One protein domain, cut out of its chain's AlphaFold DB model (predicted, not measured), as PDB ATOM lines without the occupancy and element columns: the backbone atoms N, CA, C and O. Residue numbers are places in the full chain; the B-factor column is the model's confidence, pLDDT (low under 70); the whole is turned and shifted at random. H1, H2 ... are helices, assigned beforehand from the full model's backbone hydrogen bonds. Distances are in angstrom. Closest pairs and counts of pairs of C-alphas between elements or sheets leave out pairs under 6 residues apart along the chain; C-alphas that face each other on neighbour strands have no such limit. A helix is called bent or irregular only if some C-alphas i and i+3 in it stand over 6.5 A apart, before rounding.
ATOM      1  N   SER A   4     -11.271 -18.686  11.051       74.56
ATOM      2  CA  SER A   4      -9.839 -18.953  10.924       74.56
ATOM      3  C   SER A   4      -8.964 -17.837  11.501       74.56
ATOM      4  O   SER A   4      -7.911 -18.129  12.065       74.56
ATOM      5  N   TRP A   5      -9.394 -16.570  11.431       80.94
ATOM      6  CA  TRP A   5      -8.626 -15.460  12.010       80.94
ATOM      7  C   TRP A   5      -8.580 -15.528  13.544       80.94
ATOM      8  O   TRP A   5      -7.562 -15.207  14.156       80.94
ATOM      9  N   LEU A   6      -9.645 -16.047  14.163       78.00
ATOM     10  CA  LEU A   6      -9.729 -16.229  15.609       78.00
ATOM     11  C   LEU A   6      -8.725 -17.276  16.110       78.00
ATOM     12  O   LEU A   6      -8.135 -17.095  17.169       78.00
ATOM     13  N   LEU A   7      -8.480 -18.340  15.337       77.25
ATOM     14  CA  LEU A   7      -7.511 -19.388  15.682       77.25
ATOM     15  C   LEU A   7      -6.062 -18.902  15.558       77.25
ATOM     16  O   LEU A   7      -5.235 -19.202  16.420       77.25
ATOM     17  N   VAL A   8      -5.768 -18.104  14.527       80.81
ATOM     18  CA  VAL A   8      -4.445 -17.484  14.343       80.81
ATOM     19  C   VAL A   8      -4.139 -16.505  15.474       80.81
ATOM     20  O   VAL A   8      -3.001 -16.450  15.924       80.81
ATOM     21  N   LEU A   9      -5.145 -15.777  15.970       79.31
ATOM     22  CA  LEU A   9      -4.994 -14.869  17.107       79.31
ATOM     23  C   LEU A   9      -4.972 -15.612  18.455       79.31
ATOM     24  O   LEU A   9      -4.254 -15.218  19.369       79.31
ATOM     25  N   ALA A  10      -5.708 -16.717  18.580       82.00
ATOM     26  CA  ALA A  10      -5.721 -17.541  19.785       82.00
ATOM     27  C   ALA A  10      -4.388 -18.271  20.023       82.00
ATOM     28  O   ALA A  10      -4.002 -18.461  21.174       82.00
ATOM     29  N   CYS A  11      -3.661 -18.644  18.965       77.50
ATOM     30  CA  CYS A  11      -2.363 -19.319  19.062       77.50
ATOM     31  C   CYS A  11      -1.306 -18.525  19.875       77.50
ATOM     32  O   CYS A  11      -0.804 -19.056  20.871       77.50
ATOM     33  N   PRO A  12      -1.004 -17.246  19.563       80.56
ATOM     34  CA  PRO A  12      -0.081 -16.447  20.365       80.56
ATOM     35  C   PRO A  12      -0.651 -16.109  21.747       80.56
ATOM     36  O   PRO A  12       0.108 -16.038  22.711       80.56
ATOM     37  N   ILE A  13      -1.975 -15.958  21.883       85.56
ATOM     38  CA  ILE A  13      -2.616 -15.733  23.188       85.56
ATOM     39  C   ILE A  13      -2.360 -16.929  24.115       85.56
ATOM     40  O   ILE A  13      -1.909 -16.733  25.242       85.56
ATOM     41  N   MET A  14      -2.559 -18.165  23.642       81.12
ATOM     42  CA  MET A  14      -2.255 -19.365  24.427       81.12
ATOM     43  C   MET A  14      -0.777 -19.441  24.831       81.12
ATOM     44  O   MET A  14      -0.486 -19.773  25.981       81.12
ATOM     45  N   MET A  15       0.154 -19.081  23.938       79.50
ATOM     46  CA  MET A  15       1.588 -19.044  24.265       79.50
ATOM     47  C   MET A  15       1.910 -18.033  25.375       79.50
ATOM     48  O   MET A  15       2.659 -18.352  26.299       79.50
ATOM     49  N   ILE A  16       1.306 -16.841  25.338       81.56
ATOM     50  CA  ILE A  16       1.490 -15.817  26.378       81.56
ATOM     51  C   ILE A  16       0.940 -16.311  27.721       81.56
ATOM     52  O   ILE A  16       1.612 -16.165  28.742       81.56
ATOM     53  N   PHE A  17      -0.236 -16.946  27.733       80.50
ATOM     54  CA  PHE A  17      -0.821 -17.515  28.951       80.50
ATOM     55  C   PHE A  17       0.070 -18.585  29.587       80.50
ATOM     56  O   PHE A  17       0.206 -18.609  30.810       80.50
ATOM     57  N   MET A  18       0.720 -19.432  28.784       68.44
ATOM     58  CA  MET A  18       1.661 -20.431  29.297       68.44
ATOM     59  C   MET A  18       2.911 -19.781  29.906       68.44
ATOM     60  O   MET A  18       3.286 -20.125  31.027       68.44
ATOM     61  N   MET A  19       3.505 -18.781  29.244       67.62
ATOM     62  CA  MET A  19       4.655 -18.048  29.801       67.62
ATOM     63  C   MET A  19       4.292 -17.259  31.071       67.62
ATOM     64  O   MET A  19       5.120 -17.121  31.970       67.62
ATOM     65  N   PHE A  20       3.052 -16.771  31.179       71.94
ATOM     66  CA  PHE A  20       2.570 -16.060  32.366       71.94
ATOM     67  C   PHE A  20       2.211 -17.015  33.517       71.94
ATOM     68  O   PHE A  20       2.499 -16.723  34.677       71.94
ATOM     69  N   GLY A  21       1.644 -18.187  33.212       62.78
ATOM     70  CA  GLY A  21       1.275 -19.214  34.192       62.78
ATOM     71  C   GLY A  21       2.478 -19.911  34.832       62.78
ATOM     72  O   GLY A  21       2.446 -20.247  36.016       62.78
ATOM     73  N   MET A  22       3.584 -20.045  34.095       56.56
ATOM     74  CA  MET A  22       4.839 -20.596  34.621       56.56
ATOM     75  C   MET A  22       5.568 -19.643  35.583       56.56
ATOM     76  O   MET A  22       6.485 -20.070  36.280       56.56
ATOM     77  N   LYS A  23       5.142 -18.375  35.687       54.59
ATOM     78  CA  LYS A  23       5.735 -17.382  36.597       54.59
ATOM     79  C   LYS A  23       5.207 -17.467  38.041       54.59
ATOM     80  O   LYS A  23       5.689 -16.732  38.895       54.59
ATOM     81  N   GLY A  24       4.240 -18.350  38.331       53.25
ATOM     82  CA  GLY A  24       3.585 -18.411  39.648       53.25
ATOM     83  C   GLY A  24       3.223 -19.797  40.193       53.25
ATOM     84  O   GLY A  24       2.614 -19.863  41.256       53.25
ATOM     85  N   HIS A  25       3.570 -20.899  39.519       47.06
ATOM     86  CA  HIS A  25       3.181 -22.248  39.958       47.06
ATOM     87  C   HIS A  25       4.375 -23.210  40.031       47.06
ATOM     88  O   HIS A  25       4.488 -24.173  39.278       47.06
ATOM     89  N   HIS A  26       5.260 -22.964  40.997       46.25
ATOM     90  CA  HIS A  26       6.097 -24.019  41.572       46.25
ATOM     91  C   HIS A  26       5.699 -24.217  43.037       46.25
ATOM     92  O   HIS A  26       6.393 -23.833  43.972       46.25
ATOM     93  N   GLY A  27       4.494 -24.751  43.233       50.59
ATOM     94  CA  GLY A  27       3.910 -24.998  44.545       50.59
ATOM     95  C   GLY A  27       3.352 -26.411  44.628       50.59
ATOM     96  O   GLY A  27       2.274 -26.675  44.119       50.59
ATOM     97  N   HIS A  28       4.084 -27.275  45.335       44.16
ATOM     98  CA  HIS A  28       3.683 -28.587  45.862       44.16
ATOM     99  C   HIS A  28       3.710 -29.823  44.941       44.16
ATOM    100  O   HIS A  28       2.693 -30.374  44.535       44.16
ATOM    101  N   GLY A  29       4.917 -30.383  44.810       44.81
ATOM    102  CA  GLY A  29       5.154 -31.792  44.494       44.81
ATOM    103  C   GLY A  29       6.580 -32.205  44.869       44.81
ATOM    104  O   GLY A  29       7.449 -32.203  44.018       44.81
ATOM    105  N   LYS A  30       6.826 -32.504  46.156       47.09
ATOM    106  CA  LYS A  30       8.063 -33.103  46.716       47.09
ATOM    107  C   LYS A  30       9.411 -32.625  46.123       47.09
ATOM    108  O   LYS A  30      10.011 -33.332  45.327       47.09
ATOM    109  N   ARG A  31       9.919 -31.505  46.644       48.34
ATOM    110  CA  ARG A  31      11.328 -31.175  46.986       48.34
ATOM    111  C   ARG A  31      11.439 -29.653  46.967       48.34
ATOM    112  O   ARG A  31      11.371 -29.005  45.933       48.34
ATOM    113  N   LYS A  32      11.462 -29.099  48.170       48.09
ATOM    114  CA  LYS A  32      11.688 -27.689  48.470       48.09
ATOM    115  C   LYS A  32      13.211 -27.554  48.611       48.09
ATOM    116  O   LYS A  32      13.776 -28.413  49.275       48.09
ATOM    117  N   GLU A  33      13.799 -26.524  48.001       44.88
ATOM    118  CA  GLU A  33      15.248 -26.260  47.817       44.88
ATOM    119  C   GLU A  33      15.915 -26.916  46.599       44.88
ATOM    120  O   GLU A  33      16.722 -27.819  46.749       44.88
ATOM    121  N   GLU A  34      15.639 -26.427  45.387       48.56
ATOM    122  CA  GLU A  34      16.633 -26.485  44.289       48.56
ATOM    123  C   GLU A  34      16.312 -25.493  43.156       48.56
ATOM    124  O   GLU A  34      16.634 -25.711  41.996       48.56
ATOM    125  N   GLN A  35      15.630 -24.386  43.472       48.66
ATOM    126  CA  GLN A  35      15.160 -23.445  42.450       48.66
ATOM    127  C   GLN A  35      16.063 -22.237  42.200       48.66
ATOM    128  O   GLN A  35      15.701 -21.398  41.387       48.66
ATOM    129  N   ASP A  36      17.230 -22.153  42.841       50.47
ATOM    130  CA  ASP A  36      18.143 -21.017  42.619       50.47
ATOM    131  C   ASP A  36      19.632 -21.384  42.626       50.47
ATOM    132  O   ASP A  36      20.513 -20.530  42.668       50.47
ATOM    133  N   ALA A  37      19.944 -22.673  42.552       54.12
ATOM    134  CA  ALA A  37      21.307 -23.131  42.365       54.12
ATOM    135  C   ALA A  37      21.270 -24.217  41.302       54.12
ATOM    136  O   ALA A  37      21.102 -25.386  41.627       54.12
ATOM    137  N   VAL A  38      21.423 -23.832  40.029       60.16
ATOM    138  CA  VAL A  38      21.942 -24.781  39.038       60.16
ATOM    139  C   VAL A  38      23.200 -25.352  39.672       60.16
ATOM    140  O   VAL A  38      24.176 -24.624  39.889       60.16
ATOM    141  N   SER A  39      23.136 -26.616  40.077       70.00
ATOM    142  CA  SER A  39      24.233 -27.228  40.806       70.00
ATOM    143  C   SER A  39      25.455 -27.146  39.896       70.00
ATOM    144  O   SER A  39      25.345 -27.353  38.687       70.00
ATOM    145  N   ARG A  40      26.624 -26.769  40.418       70.94
ATOM    146  CA  ARG A  40      27.820 -26.515  39.589       70.94
ATOM    147  C   ARG A  40      28.133 -27.698  38.656       70.94
ATOM    148  O   ARG A  40      28.581 -27.498  37.535       70.94
ATOM    149  N   SER A  41      27.791 -28.909  39.099       73.50
ATOM    150  CA  SER A  41      27.830 -30.151  38.326       73.50
ATOM    151  C   SER A  41      26.852 -30.202  37.149       73.50
ATOM    152  O   SER A  41      27.210 -30.705  36.089       73.50
ATOM    153  N   GLU A  42      25.629 -29.697  37.306       80.38
ATOM    154  CA  GLU A  42      24.659 -29.587  36.214       80.38
ATOM    155  C   GLU A  42      25.129 -28.550  35.203       80.38
ATOM    156  O   GLU A  42      25.164 -28.839  34.015       80.38
ATOM    157  N   TYR A  43      25.605 -27.387  35.655       80.25
ATOM    158  CA  TYR A  43      26.172 -26.386  34.749       80.25
ATOM    159  C   TYR A  43      27.348 -26.950  33.938       80.25
ATOM    160  O   TYR A  43      27.402 -26.790  32.721       80.25
ATOM    161  N   GLU A  44      28.271 -27.666  34.586       85.44
ATOM    162  CA  GLU A  44      29.389 -28.338  33.914       85.44
ATOM    163  C   GLU A  44      28.917 -29.420  32.927       85.44
ATOM    164  O   GLU A  44      29.455 -29.517  31.819       85.44
ATOM    165  N   ALA A  45      27.886 -30.196  33.276       89.06
ATOM    166  CA  ALA A  45      27.279 -31.175  32.377       89.06
ATOM    167  C   ALA A  45      26.649 -30.499  31.146       89.06
ATOM    168  O   ALA A  45      26.936 -30.898  30.015       89.06
ATOM    169  N   LEU A  46      25.888 -29.421  31.347       86.44
ATOM    170  CA  LEU A  46      25.276 -28.636  30.273       86.44
ATOM    171  C   LEU A  46      26.326 -27.975  29.366       86.44
ATOM    172  O   LEU A  46      26.145 -27.907  28.148       86.44
ATOM    173  N   VAL A  47      27.442 -27.492  29.922       91.00
ATOM    174  CA  VAL A  47      28.560 -26.942  29.135       91.00
ATOM    175  C   VAL A  47      29.199 -28.034  28.277       91.00
ATOM    176  O   VAL A  47      29.478 -27.808  27.097       91.00
ATOM    177  N   LYS A  48      29.401 -29.230  28.837       93.25
ATOM    178  CA  LYS A  48      29.976 -30.368  28.113       93.25
ATOM    179  C   LYS A  48      29.076 -30.825  26.964       93.25
ATOM    180  O   LYS A  48      29.581 -31.084  25.870       93.25
ATOM    181  N   GLU A  49      27.765 -30.886  27.185       92.88
ATOM    182  CA  GLU A  49      26.793 -31.199  26.133       92.88
ATOM    183  C   GLU A  49      26.781 -30.133  25.036       92.88
ATOM    184  O   GLU A  49      26.887 -30.474  23.859       92.88
ATOM    185  N   ASN A  50      26.771 -28.847  25.399       92.81
ATOM    186  CA  ASN A  50      26.862 -27.756  24.425       92.81
ATOM    187  C   ASN A  50      28.120 -27.858  23.554       92.81
ATOM    188  O   ASN A  50      28.043 -27.736  22.331       92.81
ATOM    189  N   GLN A  51      29.281 -28.128  24.157       94.38
ATOM    190  CA  GLN A  51      30.526 -28.315  23.411       94.38
ATOM    191  C   GLN A  51      30.477 -29.537  22.485       94.38
ATOM    192  O   GLN A  51      31.004 -29.485  21.371       94.38
ATOM    193  N   ALA A  52      29.865 -30.640  22.921       93.56
ATOM    194  CA  ALA A  52      29.711 -31.834  22.096       93.56
ATOM    195  C   ALA A  52      28.813 -31.562  20.881       93.56
ATOM    196  O   ALA A  52      29.181 -31.911  19.758       93.56
ATOM    197  N   ILE A  53      27.688 -30.877  21.089       93.25
ATOM    198  CA  ILE A  53      26.754 -30.491  20.027       93.25
ATOM    199  C   ILE A  53      27.434 -29.543  19.037       93.25
ATOM    200  O   ILE A  53      27.368 -29.771  17.833       93.25
ATOM    201  N   GLN A  54      28.160 -28.528  19.514       93.69
ATOM    202  CA  GLN A  54      28.904 -27.621  18.632       93.69
ATOM    203  C   GLN A  54      29.947 -28.354  17.785       93.69
ATOM    204  O   GLN A  54      30.080 -28.079  16.594       93.69
ATOM    205  N   LYS A  55      30.661 -29.330  18.361       92.75
ATOM    206  CA  LYS A  55      31.598 -30.162  17.592       92.75
ATOM    207  C   LYS A  55      30.886 -30.973  16.514       92.75
ATOM    208  O   LYS A  55      31.392 -31.048  15.399       92.75
ATOM    209  N   GLN A  56      29.730 -31.557  16.824       93.44
ATOM    210  CA  GLN A  56      28.937 -32.287  15.834       93.44
ATOM    211  C   GLN A  56      28.447 -31.363  14.716       93.44
ATOM    212  O   GLN A  56      28.566 -31.720  13.547       93.44
ATOM    213  N   LEU A  57      27.973 -30.163  15.055       92.25
ATOM    214  CA  LEU A  57      27.558 -29.162  14.073       92.25
ATOM    215  C   LEU A  57      28.712 -28.757  13.154       92.25
ATOM    216  O   LEU A  57      28.527 -28.739  11.943       92.25
ATOM    217  N   ASN A  58      29.905 -28.516  13.701       90.69
ATOM    218  CA  ASN A  58      31.078 -28.163  12.901       90.69
ATOM    219  C   ASN A  58      31.504 -29.309  11.975       90.69
ATOM    220  O   ASN A  58      31.745 -29.082  10.797       90.69
ATOM    221  N   GLN A  59      31.517 -30.549  12.471       91.31
ATOM    222  CA  GLN A  59      31.839 -31.717  11.646       91.31
ATOM    223  C   GLN A  59      30.821 -31.941  10.525       91.31
ATOM    224  O   GLN A  59      31.191 -32.332   9.422       91.31
ATOM    225  N   ILE A  60      29.533 -31.736  10.805       92.81
ATOM    226  CA  ILE A  60      28.481 -31.826   9.789       92.81
ATOM    227  C   ILE A  60      28.644 -30.686   8.782       92.81
ATOM    228  O   ILE A  60      28.590 -30.931   7.585       92.81
ATOM    229  N   HIS A  61      28.901 -29.464   9.247       90.19
ATOM    230  CA  HIS A  61      29.121 -28.305   8.390       90.19
ATOM    231  C   HIS A  61      30.311 -28.508   7.441       90.19
ATOM    232  O   HIS A  61      30.170 -28.257   6.246       90.19
ATOM    233  N   GLU A  62      31.442 -29.020   7.941       87.50
ATOM    234  CA  GLU A  62      32.615 -29.366   7.123       87.50
ATOM    235  C   GLU A  62      32.316 -30.474   6.109       87.50
ATOM    236  O   GLU A  62      32.742 -30.376   4.967       87.50
ATOM    237  N   LYS A  63      31.542 -31.501   6.479       85.62
ATOM    238  CA  LYS A  63      31.142 -32.572   5.545       85.62
ATOM    239  C   LYS A  63      30.134 -32.128   4.485       85.62
ATOM    240  O   LYS A  63      30.019 -32.786   3.461       85.62
ATOM    241  N   VAL A  64      29.351 -31.087   4.764       86.50
ATOM    242  CA  VAL A  64      28.325 -30.560   3.848       86.50
ATOM    243  C   VAL A  64      28.903 -29.510   2.896       86.50
ATOM    244  O   VAL A  64      28.407 -29.381   1.781       86.50
ATOM    245  N   HIS A  65      29.932 -28.768   3.318       69.69
ATOM    246  CA  HIS A  65      30.586 -27.733   2.506       69.69
ATOM    247  C   HIS A  65      31.936 -28.155   1.896       69.69
ATOM    248  O   HIS A  65      32.524 -27.360   1.162       69.69
ATOM    249  N   GLY A  66      32.436 -29.350   2.218       55.03
ATOM    250  CA  GLY A  66      33.672 -29.935   1.683       55.03
ATOM    251  C   GLY A  66      33.450 -30.881   0.511       55.03
ATOM    252  O   GLY A  66      32.345 -31.457   0.408       55.03
TER     253      GLY A  66
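AT A GLANCE: This is residues 4 to 66 of the 66 residues of the protein "DUF2933 domain-containing protein" of Paenibacillus polymyxa (UniProt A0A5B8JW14). Two helices stand free like the legs of an open arch, spread well apart, with a long loop joining them at one end and no packed core between them. The chain runs along H1, crosses over through residues 22 to 39 and comes back along the longer H2. The printed part has 63 residues with two named helices, H1 then H2, and no named strand; the class is all helix. The whole is extended, with a radius of gyration of the C-alphas of 20.0 A, and flat, spanning 47 by 44 by 14 A.

HOW THE PARTS SIT: H1, residues 4 to 21, and H2, residues 40 to 65, are apart: no C-alpha of the one is within 8 A of the other. A long link of 18 residues, 22 to 39, joins them. Residues 4 to 25, 27 to 34 and 36 to 66 stand free. In H2 every O i to N i+4 pair is within hydrogen-bond range; in H1 it is 13 of 14.

IN THESE COORDINATES: H1 begins at C-alpha 4 (-9.839, -18.953, 10.924) and ends at C-alpha 21 (1.275, -19.214, 34.192), 25.8 A from it. H1 is neither bent nor irregular, but only just: C-alphas 9 and 12 are 6.1 A apart. H2 runs from C-alpha 40 (27.820, -26.515, 39.589) to C-alpha 65 (30.586, -27.733, 2.506), 37.2 A, and is not bent.

THE WHOLE: The two C-alphas farthest apart, those of His 28 and Gly 66, are 53.4 A apart. The first and last printed C-alphas, of Ser 4 and Gly 66, are 45.8 A apart; Gly 66 is the chain's last residue. The printed part has no cut. The mean pLDDT of the printed part is 73.7, with residues 18 to 19, 21 to 38 and 65 to 66 under 70.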